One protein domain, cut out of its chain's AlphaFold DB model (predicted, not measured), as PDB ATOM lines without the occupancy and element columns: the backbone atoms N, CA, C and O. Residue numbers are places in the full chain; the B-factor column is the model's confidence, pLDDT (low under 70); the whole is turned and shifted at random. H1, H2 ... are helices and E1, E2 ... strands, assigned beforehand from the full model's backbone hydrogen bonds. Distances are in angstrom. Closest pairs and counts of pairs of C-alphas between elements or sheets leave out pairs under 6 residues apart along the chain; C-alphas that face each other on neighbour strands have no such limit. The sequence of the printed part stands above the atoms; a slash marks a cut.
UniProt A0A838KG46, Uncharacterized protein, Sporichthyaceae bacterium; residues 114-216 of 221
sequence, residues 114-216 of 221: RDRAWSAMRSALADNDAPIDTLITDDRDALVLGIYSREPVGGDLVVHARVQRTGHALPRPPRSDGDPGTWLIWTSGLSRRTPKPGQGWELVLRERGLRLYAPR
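Overview. This is residues 114 to 216 of the 221 residues of an uncharacterized protein of Sporichthyaceae bacterium (UniProt A0A838KG46). A strongly twisted sheet of five strands is covered on one face by two helices, H1 packing on its E4 and E5 end and H2 on the part made by E2, E1 and E3. Long links with no named element join H2 to E2, E2 to E3 and E3 to E4. The printed part has 103 residues, with H1 E1 H2 E2 E3 E4 E5 along the chain; the sheet is mixed, in the order E2 E1 E3 E5 E4. The class is mixed, helices and strands, with 51 residues, under half, in named elements. The whole is compact, with a radius of gyration of the C-alphas of 12.5 A and spans of 37 by 27 by 21 A.

Arrangement. H1, residues 114 to 127, is on the sheet at a height over the sheet of 8.7 A, and runs along E5, residues 210 to 215, at 4 degrees on the local plane. Its closest C-alphas to E4, residues 201 to 207, are those of Ala 117 and Glu 207, 5.1 A. E1, residues 134 to 137, is parallel to E3, residues 182 to 187, at 21 degrees, with N 136 and O 183 at 2.8 A. H2, residues 139 to 148, is on the same face as H1, at a height over the sheet of 8.5 A. H1 and H2 only just touch, with 3 pairs of C-alphas within 8 A, made by residues 118 to 122 of H1 alone; the closest are Arg 122 and Tyr 148, 5.7 A. E2, residues 162 to 165, is parallel to E1, with N 135 and O 162 at 2.8 A. E1, H2 and E2 form a strand-helix-strand unit, two parallel neighbour strands with a helix between, its crossover right-handed. E3 and E5 are antiparallel, with N 186 and O 211 at 2.8 A. E4 and E5 form a hairpin, with N 210 and O 207 at 2.7 A. In H1 every O i to N i+4 pair is within hydrogen-bond range; in H2, 5 of 6 are.

Along the chain. H1 begins at C-alpha 114, (115.567, 148.164, -25.215), and is 19.9 A long; H2 is 14.5 A. E3 is 17.1 A, E4 16.5 A and E5 16.7 A; E1 and E2 have 4 residues each. E5 ends at C-alpha 215, (137.879, 138.532, -29.749).

Size, cuts and confidence. The two C-alphas farthest apart are those of Val 153 and Gly 198, 38.7 A. The printed part has no cut. No printed residue is under 70 in pLDDT; the mean of the printed part is 90.5.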
ATOM      1  N   ARG A 114     114.722 149.078 -25.982       87.81
ATOM      2  CA  ARG A 114     115.567 148.164 -25.215       87.81
ATOM      3  C   ARG A 114     115.259 146.718 -25.582       87.81
ATOM      4  O   ARG A 114     116.202 145.951 -25.731       87.81
ATOM      5  N   ASP A 115     113.986 146.369 -25.735       89.38
ATOM      6  CA  ASP A 115     113.593 145.024 -26.166       89.38
ATOM      7  C   ASP A 115     114.104 144.726 -27.581       89.38
ATOM      8  O   ASP A 115     114.719 143.687 -27.811       89.38
ATOM      9  N   ARG A 116     113.991 145.699 -28.496       90.94
ATOM     10  CA  ARG A 116     114.575 145.612 -29.843       90.94
ATOM     11  C   ARG A 116     116.082 145.342 -29.815       90.94
ATOM     12  O   ARG A 116     116.550 144.442 -30.506       90.94
ATOM     13  N   ALA A 117     116.835 146.082 -28.997       93.62
ATOM     14  CA  ALA A 117     118.285 145.911 -28.885       93.62
ATOM     15  C   ALA A 117     118.678 144.526 -28.345       93.62
ATOM     16  O   ALA A 117     119.628 143.918 -28.834       93.62
ATOM     17  N   TRP A 118     117.942 144.011 -27.359       93.81
ATOM     18  CA  TRP A 118     118.191 142.678 -26.810       93.81
ATOM     19  C   TRP A 118     117.713 141.550 -27.729       93.81
ATOM     20  O   TRP A 118     118.354 140.505 -27.783       93.81
ATOM     21  N   SER A 119     116.650 141.761 -28.505       92.50
ATOM     22  CA  SER A 119     116.225 140.820 -29.545       92.50
ATOM     23  C   SER A 119     117.251 140.735 -30.678       92.50
ATOM     24  O   SER A 119     117.606 139.633 -31.081       92.50
ATOM     25  N   ALA A 120     117.814 141.865 -31.117       94.31
ATOM     26  CA  ALA A 120     118.927 141.875 -32.068       94.31
ATOM     27  C   ALA A 120     120.188 141.205 -31.494       94.31
ATOM     28  O   ALA A 120     120.867 140.463 -32.198       94.31
ATOM     29  N   MET A 121     120.475 141.415 -30.201       95.50
ATOM     30  CA  MET A 121     121.553 140.707 -29.503       95.50
ATOM     31  C   MET A 121     121.325 139.193 -29.487       95.50
ATOM     32  O   MET A 121     122.256 138.451 -29.776       95.50
ATOM     33  N   ARG A 122     120.104 138.729 -29.191       94.81
ATOM     34  CA  ARG A 122     119.749 137.303 -29.253       94.81
ATOM     35  C   ARG A 122     120.038 136.735 -30.636       94.81
ATOM     36  O   ARG A 122     120.710 135.718 -30.716       94.81
ATOM     37  N   SER A 123     119.553 137.385 -31.696       94.38
ATOM     38  CA  SER A 123     119.793 136.931 -33.069       94.38
ATOM     39  C   SER A 123     121.285 136.852 -33.379       94.38
ATOM     40  O   SER A 123     121.752 135.807 -33.804       94.38
ATOM     41  N   ALA A 124     122.057 137.896 -33.058       94.81
ATOM     42  CA  ALA A 124     123.498 137.893 -33.298       94.81
ATOM     43  C   ALA A 124     124.242 136.803 -32.509       94.81
ATOM     44  O   ALA A 124     125.191 136.221 -33.028       94.81
ATOM     45  N   LEU A 125     123.833 136.522 -31.269       95.00
ATOM     46  CA  LEU A 125     124.413 135.439 -30.475       95.00
ATOM     47  C   LEU A 125     124.022 134.065 -31.021       95.00
ATOM     48  O   LEU A 125     124.885 133.205 -31.088       95.00
ATOM     49  N   ALA A 126     122.772 133.871 -31.447       93.94
ATOM     50  CA  ALA A 126     122.312 132.617 -32.043       93.94
ATOM     51  C   ALA A 126     123.018 132.331 -33.381       93.94
ATOM     52  O   ALA A 126     123.478 131.215 -33.614       93.94
ATOM     53  N   ASP A 127     123.191 133.355 -34.224       94.75
ATOM     54  CA  ASP A 127     123.920 133.259 -35.496       94.75
ATOM     55  C   ASP A 127     125.405 132.902 -35.299       94.75
ATOM     56  O   ASP A 127     126.055 132.393 -36.211       94.75
ATOM     57  N   ASN A 128     125.946 133.169 -34.106       93.25
ATOM     58  CA  ASN A 128     127.333 132.904 -33.733       93.25
ATOM     59  C   ASN A 128     127.438 131.912 -32.564       93.25
ATOM     60  O   ASN A 128     128.460 131.892 -31.896       93.25
ATOM     61  N   ASP A 129     126.427 131.088 -32.295       93.19
ATOM     62  CA  ASP A 129     126.403 130.277 -31.070       93.19
ATOM     63  C   ASP A 129     127.545 129.248 -31.028       93.19
ATOM     64  O   ASP A 129     128.266 129.141 -30.041       93.19
ATOM     65  N   ALA A 130     127.771 128.554 -32.146       91.88
ATOM     66  CA  ALA A 130     128.795 127.515 -32.257       91.88
ATOM     67  C   ALA A 130     130.227 127.980 -31.903       91.88
ATOM     68  O   ALA A 130     130.925 127.229 -31.225       91.88
ATOM     69  N   PRO A 131     130.708 129.160 -32.346       91.62
ATOM     70  CA  PRO A 131     132.026 129.659 -31.956       91.62
ATOM     71  C   PRO A 131     132.092 130.337 -30.575       91.62
ATOM     72  O   PRO A 131     133.172 130.801 -30.223       91.62
ATOM     73  N   ILE A 132     131.001 130.459 -29.808       94.12
ATOM     74  CA  ILE A 132     131.014 131.170 -28.517       94.12
ATOM     75  C   ILE A 132     130.977 130.174 -27.352       94.12
ATOM     76  O   ILE A 132     129.929 129.649 -26.985       94.12
ATOM     77  N   ASP A 133     132.105 130.028 -26.662       95.69
ATOM     78  CA  ASP A 133     132.204 129.219 -25.444       95.69
ATOM     79  C   ASP A 133     131.875 130.025 -24.184       95.69
ATOM     80  O   ASP A 133     131.241 129.531 -23.245       95.69
ATOM     81  N   THR A 134     132.330 131.283 -24.122       96.62
ATOM     82  CA  THR A 134     132.187 132.142 -22.940       96.62
ATOM     83  C   THR A 134     131.736 133.554 -23.316       96.62
ATOM     84  O   THR A 134     132.319 134.210 -24.173       96.62
ATOM     85  N   LEU A 135     130.725 134.060 -22.602       95.81
ATOM     86  CA  LEU A 135     130.269 135.448 -22.672       95.81
ATOM     87  C   LEU A 135     130.660 136.198 -21.404       95.81
ATOM     88  O   LEU A 135     130.142 135.925 -20.320       95.81
ATOM     89  N   ILE A 136     131.534 137.185 -21.545       94.88
ATOM     90  CA  ILE A 136     131.900 138.098 -20.467       94.88
ATOM     91  C   ILE A 136     130.906 139.255 -20.451       94.88
ATOM     92  O   ILE A 136     130.672 139.903 -21.473       94.88
ATOM     93  N   THR A 137     130.325 139.539 -19.286       93.62
ATOM     94  CA  THR A 137     129.427 140.687 -19.114       93.62
ATOM     95  C   THR A 137     129.315 141.127 -17.646       93.62
ATOM     96  O   THR A 137     129.892 140.509 -16.741       93.62
ATOM     97  N   ASP A 138     128.623 142.238 -17.401       91.81
ATOM     98  CA  ASP A 138     128.301 142.711 -16.050       91.81
ATOM     99  C   ASP A 138     127.098 141.951 -15.451       91.81
ATOM    100  O   ASP A 138     126.368 141.240 -16.143       91.81
ATOM    101  N   ASP A 139     126.886 142.065 -14.137       90.06
ATOM    102  CA  ASP A 139     125.834 141.308 -13.440       90.06
ATOM    103  C   ASP A 139     124.432 141.623 -13.968       90.06
ATOM    104  O   ASP A 139     123.547 140.766 -13.962       90.06
ATOM    105  N   ARG A 140     124.200 142.863 -14.407       88.56
ATOM    106  CA  ARG A 140     122.885 143.295 -14.870       88.56
ATOM    107  C   ARG A 140     122.582 142.696 -16.231       88.56
ATOM    108  O   ARG A 140     121.485 142.178 -16.434       88.56
ATOM    109  N   ASP A 141     123.528 142.788 -17.149       91.88
ATOM    110  CA  ASP A 141     123.383 142.252 -18.491       91.88
ATOM    111  C   ASP A 141     123.367 140.722 -18.463       91.88
ATOM    112  O   ASP A 141     122.593 140.131 -19.204       91.88
ATOM    113  N   ALA A 142     124.087 140.077 -17.539       92.75
ATOM    114  CA  ALA A 142     123.971 138.636 -17.303       92.75
ATOM    115  C   ALA A 142     122.553 138.212 -16.877       92.75
ATOM    116  O   ALA A 142     122.062 137.173 -17.316       92.75
ATOM    117  N   LEU A 143     121.880 139.002 -16.029       91.12
ATOM    118  CA  LEU A 143     120.492 138.731 -15.633       91.12
ATOM    119  C   LEU A 143     119.526 138.870 -16.812       91.12
ATOM    120  O   LEU A 143     118.627 138.049 -16.964       91.12
ATOM    121  N   VAL A 144     119.709 139.899 -17.645       91.31
ATOM    122  CA  VAL A 144     118.869 140.098 -18.835       91.31
ATOM    123  C   VAL A 144     119.143 139.008 -19.867       91.31
ATOM    124  O   VAL A 144     118.202 138.436 -20.410       91.31
ATOM    125  N   LEU A 145     120.409 138.651 -20.079       92.12
ATOM    126  CA  LEU A 145     120.811 137.592 -20.993       92.12
ATOM    127  C   LEU A 145     120.164 136.251 -20.634       92.12
ATOM    128  O   LEU A 145     119.791 135.529 -21.542       92.12
ATOM    129  N   GLY A 146     119.917 135.955 -19.354       89.38
ATOM    130  CA  GLY A 146     119.175 134.748 -18.961       89.38
ATOM    131  C   GLY A 146     117.754 134.651 -19.541       89.38
ATOM    132  O   GLY A 146     117.220 133.552 -19.660       89.38
ATOM    133  N   ILE A 147     117.143 135.780 -19.923       88.94
ATOM    134  CA  ILE A 147     115.852 135.832 -20.628       88.94
ATOM    135  C   ILE A 147     116.063 135.738 -22.147       88.94
ATOM    136  O   ILE A 147     115.282 135.097 -22.846       88.94
ATOM    137  N   TYR A 148     117.111 136.379 -22.673       91.19
ATOM    138  CA  TYR A 148     117.373 136.466 -24.116       91.19
ATOM    139  C   TYR A 148     118.261 135.346 -24.668       91.19
ATOM    140  O   TYR A 148     118.427 135.284 -25.876       91.19
ATOM    141  N   SER A 149     118.777 134.439 -23.839       91.44
ATOM    142  CA  SER A 149     119.521 133.251 -24.276       91.44
ATOM    143  C   SER A 149     118.615 132.137 -24.803       91.44
ATOM    144  O   SER A 149     119.104 131.097 -25.232       91.44
ATOM    145  N   ARG A 150     117.294 132.331 -24.742       91.88
ATOM    146  CA  ARG A 150     116.267 131.407 -25.227       91.88
ATOM    147  C   ARG A 150     115.482 132.010 -26.382       91.88
ATOM    148  O   ARG A 150     115.483 133.232 -26.574       91.88
ATOM    149  N   GLU A 151     114.767 131.151 -27.097       89.12
ATOM    150  CA  GLU A 151     113.750 131.561 -28.058       89.12
ATOM    151  C   GLU A 151     112.717 132.516 -27.427       89.12
ATOM    152  O   GLU A 151     112.454 132.464 -26.213       89.12
ATOM    153  N   PRO A 152     112.095 133.397 -28.236       82.06
ATOM    154  CA  PRO A 152     110.947 134.175 -27.787       82.06
ATOM    155  C   PRO A 152     109.902 133.277 -27.106       82.06
ATOM    156  O   PRO A 152     109.631 132.173 -27.562       82.06
ATOM    157  N   VAL A 153     109.280 133.763 -26.026       80.81
ATOM    158  CA  VAL A 153     108.235 133.029 -25.273       80.81
ATOM    159  C   VAL A 153     108.763 131.810 -24.484       80.81
ATOM    160  O   VAL A 153     107.997 130.952 -24.059       80.81
ATOM    161  N   GLY A 154     110.064 131.774 -24.177       73.00
ATOM    162  CA  GLY A 154     110.622 130.823 -23.205       73.00
ATOM    163  C   GLY A 154     110.840 129.412 -23.748       73.00
ATOM    164  O   GLY A 154     110.842 128.468 -22.958       73.00
ATOM    165  N   GLY A 155     111.027 129.287 -25.065       85.12
ATOM    166  CA  GLY A 155     111.369 128.037 -25.741       85.12
ATOM    167  C   GLY A 155     112.797 127.559 -25.462       85.12
ATOM    168  O   GLY A 155     113.349 127.742 -24.363       85.12
ATOM    169  N   ASP A 156     113.388 126.924 -26.471       90.94
ATOM    170  CA  ASP A 156     114.689 126.278 -26.344       90.94
ATOM    171  C   ASP A 156     115.826 127.286 -26.153       90.94
ATOM    172  O   ASP A 156     115.697 128.492 -26.396       90.94
ATOM    173  N   LEU A 157     116.949 126.794 -25.630       91.31
ATOM    174  CA  LEU A 157     118.159 127.591 -25.492       91.31
ATOM    175  C   LEU A 157     118.758 127.820 -26.888       91.31
ATOM    176  O   LEU A 157     118.994 126.866 -27.621       91.31
ATOM    177  N   VAL A 158     119.003 129.082 -27.241       92.50
ATOM    178  CA  VAL A 158     119.616 129.485 -28.524       92.50
ATOM    179  C   VAL A 158     121.026 130.042 -28.352       92.50
ATOM    180  O   VAL A 158     121.705 130.296 -29.338       92.50
ATOM    181  N   VAL A 159     121.452 130.254 -27.102       91.19
ATOM    182  CA  VAL A 159     122.816 130.652 -26.742       91.19
ATOM    183  C   VAL A 159     123.334 129.709 -25.660       91.19
ATOM    184  O   VAL A 159     122.855 129.755 -24.522       91.19
ATOM    185  N   HIS A 160     124.313 128.875 -26.000       94.81
ATOM    186  CA  HIS A 160     124.884 127.829 -25.143       94.81
ATOM    187  C   HIS A 160     126.132 128.280 -24.374       94.81
ATOM    188  O   HIS A 160     126.582 127.590 -23.456       94.81
ATOM    189  N   ALA A 161     126.659 129.458 -24.703       94.62
ATOM    190  CA  ALA A 161     127.834 130.031 -24.071       94.62
ATOM    191  C   ALA A 161     127.704 130.164 -22.543       94.62
ATOM    192  O   ALA A 161     126.690 130.616 -21.993       94.62
ATOM    193  N   ARG A 162     128.792 129.869 -21.828       95.56
ATOM    194  CA  ARG A 162     128.886 130.092 -20.383       95.56
ATOM    195  C   ARG A 162     129.000 131.585 -20.086       95.56
ATOM    196  O   ARG A 162     129.914 132.259 -20.550       95.56
ATOM    197  N   VAL A 163     128.131 132.105 -19.224       95.56
ATOM    198  CA  VAL A 163     128.173 133.524 -18.837       95.56
ATOM    199  C   VAL A 163     129.147 133.747 -17.679       95.56
ATOM    200  O   VAL A 163     128.903 133.306 -16.553       95.56
ATOM    201  N   GLN A 164     130.227 134.484 -17.932       95.00
ATOM    202  CA  GLN A 164     131.162 134.955 -16.917       95.00
ATOM    203  C   GLN A 164     130.776 136.358 -16.444       95.00
ATOM    204  O   GLN A 164     130.841 137.343 -17.182       95.00
ATOM    205  N   ARG A 165     130.402 136.447 -15.167       92.50
ATOM    206  CA  ARG A 165     130.009 137.698 -14.516       92.50
ATOM    207  C   ARG A 165     131.218 138.402 -13.923       92.50
ATOM    208  O   ARG A 165     132.058 137.776 -13.283       92.50
ATOM    209  N   THR A 166     131.280 139.711 -14.116       87.25
ATOM    210  CA  THR A 166     132.421 140.542 -13.701       87.25
ATOM    211  C   THR A 166     132.074 141.589 -12.636       87.25
ATOM    212  O   THR A 166     132.939 142.371 -12.240       87.25
ATOM    213  N   GLY A 167     130.829 141.593 -12.138       84.56
ATOM    214  CA  GLY A 167     130.320 142.535 -11.139       84.56
ATOM    215  C   GLY A 167     129.295 143.529 -11.698       84.56
ATOM    216  O   GLY A 167     128.987 143.532 -12.886       84.56
ATOM    217  N   HIS A 168     128.754 144.398 -10.836       80.38
ATOM    218  CA  HIS A 168     127.600 145.261 -11.144       80.38
ATOM    219  C   HIS A 168     127.858 146.354 -12.198       80.38
ATOM    220  O   HIS A 168     126.929 146.821 -12.856       80.38
ATOM    221  N   ALA A 169     129.108 146.790 -12.338       79.06
ATOM    222  CA  ALA A 169     129.550 147.712 -13.374       79.06
ATOM    223  C   ALA A 169     131.055 147.549 -13.571       79.06
ATOM    224  O   ALA A 169     131.820 147.539 -12.604       79.06
ATOM    225  N   LEU A 170     131.489 147.480 -14.825       77.38
ATOM    226  CA  LEU A 170     132.903 147.380 -15.143       77.38
ATOM    227  C   LEU A 170     133.510 148.788 -15.234       77.38
ATOM    228  O   LEU A 170     133.152 149.556 -16.134       77.38
ATOM    229  N   PRO A 171     134.467 149.161 -14.358       78.88
ATOM    230  CA  PRO A 171     135.099 150.479 -14.425       78.88
ATOM    231  C   PRO A 171     135.894 150.665 -15.726       78.88
ATOM    232  O   PRO A 171     136.080 151.790 -16.203       78.88
ATOM    233  N   ARG A 172     136.382 149.561 -16.305       86.00
ATOM    234  CA  ARG A 172     137.071 149.496 -17.596       86.00
ATOM    235  C   ARG A 172     136.723 148.174 -18.286       86.00
ATOM    236  O   ARG A 172     136.551 147.183 -17.581       86.00
ATOM    237  N   PRO A 173     136.675 148.146 -19.626       87.00
ATOM    238  CA  PRO A 173     136.575 146.897 -20.360       87.00
ATOM    239  C   PRO A 173     137.723 145.951 -20.011       87.00
ATOM    240  O   PRO A 173     138.868 146.426 -19.956       87.00
ATOM    241  N   PRO A 174     137.452 144.648 -19.815       89.75
ATOM    242  CA  PRO A 174     138.507 143.650 -19.748       89.75
ATOM    243  C   PRO A 174     139.288 143.662 -21.065       89.75
ATOM    244  O   PRO A 174     138.787 144.104 -22.100       89.75
ATOM    245  N   ARG A 175     140.542 143.218 -21.030       90.00
ATOM    246  CA  ARG A 175     141.264 142.891 -22.265       90.00
ATOM    247  C   ARG A 175     140.834 141.493 -22.699       90.00
ATOM    248  O   ARG A 175     140.617 140.656 -21.828       90.00
ATOM    249  N   SER A 176     140.706 141.273 -24.001       89.50
ATOM    250  CA  SER A 176     140.643 139.917 -24.536       89.50
ATOM    251  C   SER A 176     142.010 139.263 -24.333       89.50
ATOM    252  O   SER A 176     143.049 139.910 -24.492       89.50
ATOM    253  N   ASP A 177     141.996 137.999 -23.942       87.75
ATOM    254  CA  ASP A 177     143.147 137.099 -23.923       87.75
ATOM    255  C   ASP A 177     143.463 136.521 -25.316       87.75
ATOM    256  O   ASP A 177     144.473 135.842 -25.482       87.75
ATOM    257  N   GLY A 178     142.648 136.847 -26.325       86.25
ATOM    258  CA  GLY A 178     142.778 136.363 -27.695       86.25
ATOM    259  C   GLY A 178     142.116 135.006 -27.940       86.25
ATOM    260  O   GLY A 178     142.221 134.507 -29.059       86.25
ATOM    261  N   ASP A 179     141.440 134.423 -26.944       91.69
ATOM    262  CA  ASP A 179     140.677 133.188 -27.118       91.69
ATOM    263  C   ASP A 179     139.501 133.422 -28.086       91.69
ATOM    264  O   ASP A 179     138.630 134.238 -27.768       91.69
ATOM    265  N   PRO A 180     139.437 132.731 -29.245       91.94
ATOM    266  CA  PRO A 180     138.356 132.898 -30.216       91.94
ATOM    267  C   PRO A 180     136.967 132.554 -29.651       91.94
ATOM    268  O   PRO A 180     135.973 133.089 -30.148       91.94
ATOM    269  N   GLY A 181     136.900 131.718 -28.607       94.25
ATOM    270  CA  GLY A 181     135.662 131.319 -27.935       94.25
ATOM    271  C   GLY A 181     135.099 132.355 -26.959       94.25
ATOM    272  O   GLY A 181     133.971 132.208 -26.481       94.25
ATOM    273  N   THR A 182     135.847 133.419 -26.647       96.12
ATOM    274  CA  THR A 182     135.504 134.355 -25.569       96.12
ATOM    275  C   THR A 182     135.032 135.707 -26.102       96.12
ATOM    276  O   THR A 182     135.803 136.505 -26.630       96.12
ATOM    277  N   TRP A 183     133.745 135.996 -25.913       96.19
ATOM    278  CA  TRP A 183     133.064 137.188 -26.424       96.19
ATOM    279  C   TRP A 183     132.660 138.141 -25.294       96.19
ATOM    280  O   TRP A 183     132.528 137.750 -24.133       96.19
ATOM    281  N   LEU A 184     132.443 139.417 -25.626       95.38
ATOM    282  CA  LEU A 184     132.117 140.467 -24.656       95.38
ATOM    283  C   LEU A 184     130.804 141.170 -25.007       95.38
ATOM    284  O   LEU A 184     130.668 141.768 -26.076       95.38
ATOM    285  N   ILE A 185     129.873 141.191 -24.053       94.56
ATOM    286  CA  ILE A 185     128.681 142.046 -24.097       94.56
ATOM    287  C   ILE A 185     128.953 143.303 -23.269       94.56
ATOM    288  O   ILE A 185     129.472 143.238 -22.155       94.56
ATOM    289  N   TRP A 186     128.619 144.469 -23.822       92.69
ATOM    290  CA  TRP A 186     128.937 145.753 -23.207       92.69
ATOM    291  C   TRP A 186     127.790 146.760 -23.287       92.69
ATOM    292  O   TRP A 186     127.433 147.221 -24.377       92.69
ATOM    293  N   THR A 187     127.297 147.206 -22.129       90.44
ATOM    294  CA  THR A 187     126.307 148.289 -22.038       90.44
ATOM    295  C   THR A 187     126.931 149.630 -21.650       90.44
ATOM    296  O   THR A 187     127.457 149.821 -20.551       90.44
ATOM    297  N   SER A 188     126.787 150.637 -22.516       82.25
ATOM    298  CA  SER A 188     127.351 151.982 -22.312       82.25
ATOM    299  C   SER A 188     126.686 152.789 -21.189       82.25
ATOM    300  O   SER A 188     127.207 153.833 -20.801       82.25
ATOM    301  N   GLY A 189     125.530 152.343 -20.686       78.50
ATOM    302  CA  GLY A 189     124.791 153.020 -19.616       78.50
ATOM    303  C   GLY A 189     125.462 152.919 -18.242       78.50
ATOM    304  O   GLY A 189     125.530 153.917 -17.525       78.50
ATOM    305  N   LEU A 190     125.974 151.737 -17.886       73.50
ATOM    306  CA  LEU A 190     126.699 151.501 -16.629       73.50
ATOM    307  C   LEU A 190     128.210 151.568 -16.847       73.50
ATOM    308  O   LEU A 190     128.927 152.237 -16.103       73.50
ATOM    309  N   SER A 191     128.678 150.963 -17.934       79.25
ATOM    310  CA  SER A 191     130.096 150.829 -18.230       79.25
ATOM    311  C   SER A 191     130.475 151.833 -19.329       79.25
ATOM    312  O   SER A 191     130.528 151.544 -20.524       79.25
ATOM    313  N   ARG A 192     130.685 153.095 -18.922       80.50
ATOM    314  CA  ARG A 192     130.813 154.254 -19.839       80.50
ATOM    315  C   ARG A 192     132.009 154.182 -20.795       80.50
ATOM    316  O   ARG A 192     131.995 154.803 -21.857       80.50
ATOM    317  N   ARG A 193     133.075 153.469 -20.420       87.00
ATOM    318  CA  ARG A 193     134.301 153.370 -21.227       87.00
ATOM    319  C   ARG A 193     134.150 152.274 -22.268       87.00
ATOM    320  O   ARG A 193     134.128 151.108 -21.928       87.00
ATOM    321  N   THR A 194     134.077 152.656 -23.532       88.19
ATOM    322  CA  THR A 194     133.940 151.712 -24.647       88.19
ATOM    323  C   THR A 194     135.197 150.837 -24.821       88.19
ATOM    324  O   THR A 194     136.297 151.399 -24.770       88.19
ATOM    325  N   PRO A 195     135.060 149.517 -25.077       90.25
ATOM    326  CA  PRO A 195     136.168 148.656 -25.496       90.25
ATOM    327  C   PRO A 195     136.845 149.185 -26.766       90.25
ATOM    328  O   PRO A 195     136.175 149.549 -27.732       90.25
ATOM    329  N   LYS A 196     138.177 149.264 -26.757       88.44
ATOM    330  CA  LYS A 196     138.984 149.716 -27.901       88.44
ATOM    331  C   LYS A 196     139.581 148.522 -28.656       88.44
ATOM    332  O   LYS A 196     139.937 147.544 -28.003       88.44
ATOM    333  N   PRO A 197     139.842 148.639 -29.973       85.25
ATOM    334  CA  PRO A 197     140.507 147.583 -30.745       85.25
ATOM    335  C   PRO A 197     141.845 147.120 -30.153       85.25
ATOM    336  O   PRO A 197     142.127 145.929 -30.121       85.25
ATOM    337  N   GLY A 198     142.639 148.037 -29.584       86.69
ATOM    338  CA  GLY A 198     143.897 147.706 -28.897       86.69
ATOM    339  C   GLY A 198     143.743 146.915 -27.587       86.69
ATOM    340  O   GLY A 198     144.732 146.657 -26.913       86.69
ATOM    341  N   GLN A 199     142.517 146.571 -27.187       90.25
ATOM    342  CA  GLN A 199     142.227 145.662 -26.073       90.25
ATOM    343  C   GLN A 199     141.871 144.248 -26.556       90.25
ATOM    344  O   GLN A 199     141.442 143.445 -25.734       90.25
ATOM    345  N   GLY A 200     142.023 143.963 -27.856       92.69
ATOM    346  CA  GLY A 200     141.727 142.657 -28.446       92.69
ATOM    347  C   GLY A 200     140.242 142.428 -28.729       92.69
ATOM    348  O   GLY A 200     139.816 141.289 -28.796       92.69
ATOM    349  N   TRP A 201     139.445 143.490 -28.883       94.31
ATOM    350  CA  TRP A 201     138.008 143.388 -29.160       94.31
ATOM    351  C   TRP A 201     137.657 143.976 -30.525       94.31
ATOM    352  O   TRP A 201     138.075 145.091 -30.856       94.31
ATOM    353  N   GLU A 202     136.827 143.268 -31.278       94.25
ATOM    354  CA  GLU A 202     136.238 143.695 -32.542       94.25
ATOM    355  C   GLU A 202     134.722 143.826 -32.391       94.25
ATOM    356  O   GLU A 202     134.070 142.958 -31.826       94.25
ATOM    357  N   LEU A 203     134.153 144.949 -32.831       94.81
ATOM    358  CA  LEU A 203     132.725 145.220 -32.676       94.81
ATOM    359  C   LEU A 203     131.928 144.437 -33.725       94.81
ATOM    360  O   LEU A 203     132.078 144.705 -34.912       94.81
ATOM    361  N   VAL A 204     131.040 143.553 -33.273       94.94
ATOM    362  CA  VAL A 204     130.163 142.741 -34.136       94.94
ATOM    363  C   VAL A 204     128.776 143.365 -34.250       94.94
ATOM    364  O   VAL A 204     128.250 143.535 -35.345       94.94
ATOM    365  N   LEU A 205     128.195 143.766 -33.116       95.75
ATOM    366  CA  LEU A 205     126.864 144.368 -33.060       95.75
ATOM    367  C   LEU A 205     126.894 145.641 -32.223       95.75
ATOM    368  O   LEU A 205     127.488 145.684 -31.142       95.75
ATOM    369  N   ARG A 206     126.186 146.673 -32.683       95.06
ATOM    370  CA  ARG A 206     125.930 147.890 -31.912       95.06
ATOM    371  C   ARG A 206     124.459 148.250 -31.999       95.06
ATOM    372  O   ARG A 206     124.024 148.792 -33.005       95.06
ATOM    373  N   GLU A 207     123.753 148.073 -30.890       93.62
ATOM    374  CA  GLU A 207     122.327 148.365 -30.798       93.62
ATOM    375  C   GLU A 207     122.000 149.178 -29.558       93.62
ATOM    376  O   GLU A 207     122.359 148.802 -28.455       93.62
ATOM    377  N   ARG A 208     121.358 150.335 -29.736       86.38
ATOM    378  CA  ARG A 208     120.982 151.332 -28.707       86.38
ATOM    379  C   ARG A 208     121.583 151.149 -27.293       86.38
ATOM    380  O   ARG A 208     120.885 150.928 -26.306       86.38
ATOM    381  N   GLY A 209     122.897 151.349 -27.186       88.12
ATOM    382  CA  GLY A 209     123.631 151.341 -25.913       88.12
ATOM    383  C   GLY A 209     124.131 149.971 -25.445       88.12
ATOM    384  O   GLY A 209     124.894 149.935 -24.487       88.12
ATOM    385  N   LEU A 210     123.768 148.897 -26.137       93.44
ATOM    386  CA  LEU A 210     124.256 147.528 -26.016       93.44
ATOM    387  C   LEU A 210     125.206 147.214 -27.185       93.44
ATOM    388  O   LEU A 210     125.023 147.691 -28.311       93.44
ATOM    389  N   ARG A 211     126.272 146.462 -26.923       94.81
ATOM    390  CA  ARG A 211     127.284 146.122 -27.928       94.81
ATOM    391  C   ARG A 211     127.786 144.706 -27.727       94.81
ATOM    392  O   ARG A 211     127.969 144.299 -26.583       94.81
ATOM    393  N   LEU A 212     128.028 144.008 -28.830       95.56
ATOM    394  CA  LEU A 212     128.662 142.694 -28.859       95.56
ATOM    395  C   LEU A 212     130.045 142.831 -29.473       95.56
ATOM    396  O   LEU A 212     130.194 143.463 -30.524       95.56
ATOM    397  N   TYR A 213     131.033 142.235 -28.827       95.75
ATOM    398  CA  TYR A 213     132.400 142.212 -29.302       95.75
ATOM    399  C   TYR A 213     132.899 140.778 -29.428       95.75
ATOM    400  O   TYR A 213     132.787 140.001 -28.479       95.75
ATOM    401  N   ALA A 214     133.490 140.476 -30.579       94.94
ATOM    402  CA  ALA A 214     134.270 139.273 -30.804       94.94
ATOM    403  C   ALA A 214     135.731 139.512 -30.392       94.94
ATOM    404  O   ALA A 214     136.218 140.653 -30.441       94.94
ATOM    405  N   PRO A 215     136.448 138.461 -29.982       93.44
ATOM    406  CA  PRO A 215     137.879 138.532 -29.749       93.44
ATOM    407  C   PRO A 215     138.589 138.778 -31.084       93.44
ATOM    408  O   PRO A 215     138.360 138.098 -32.082       93.44
ATOM    409  N   ARG A 216     139.471 139.772 -31.115       88.94
ATOM    410  CA  ARG A 216     140.356 139.999 -32.253       88.94
ATOM    411  C   ARG A 216     141.590 139.144 -32.040       88.94
ATOM    412  O   ARG A 216     142.278 139.341 -31.039       88.94
TER     413      ARG A 216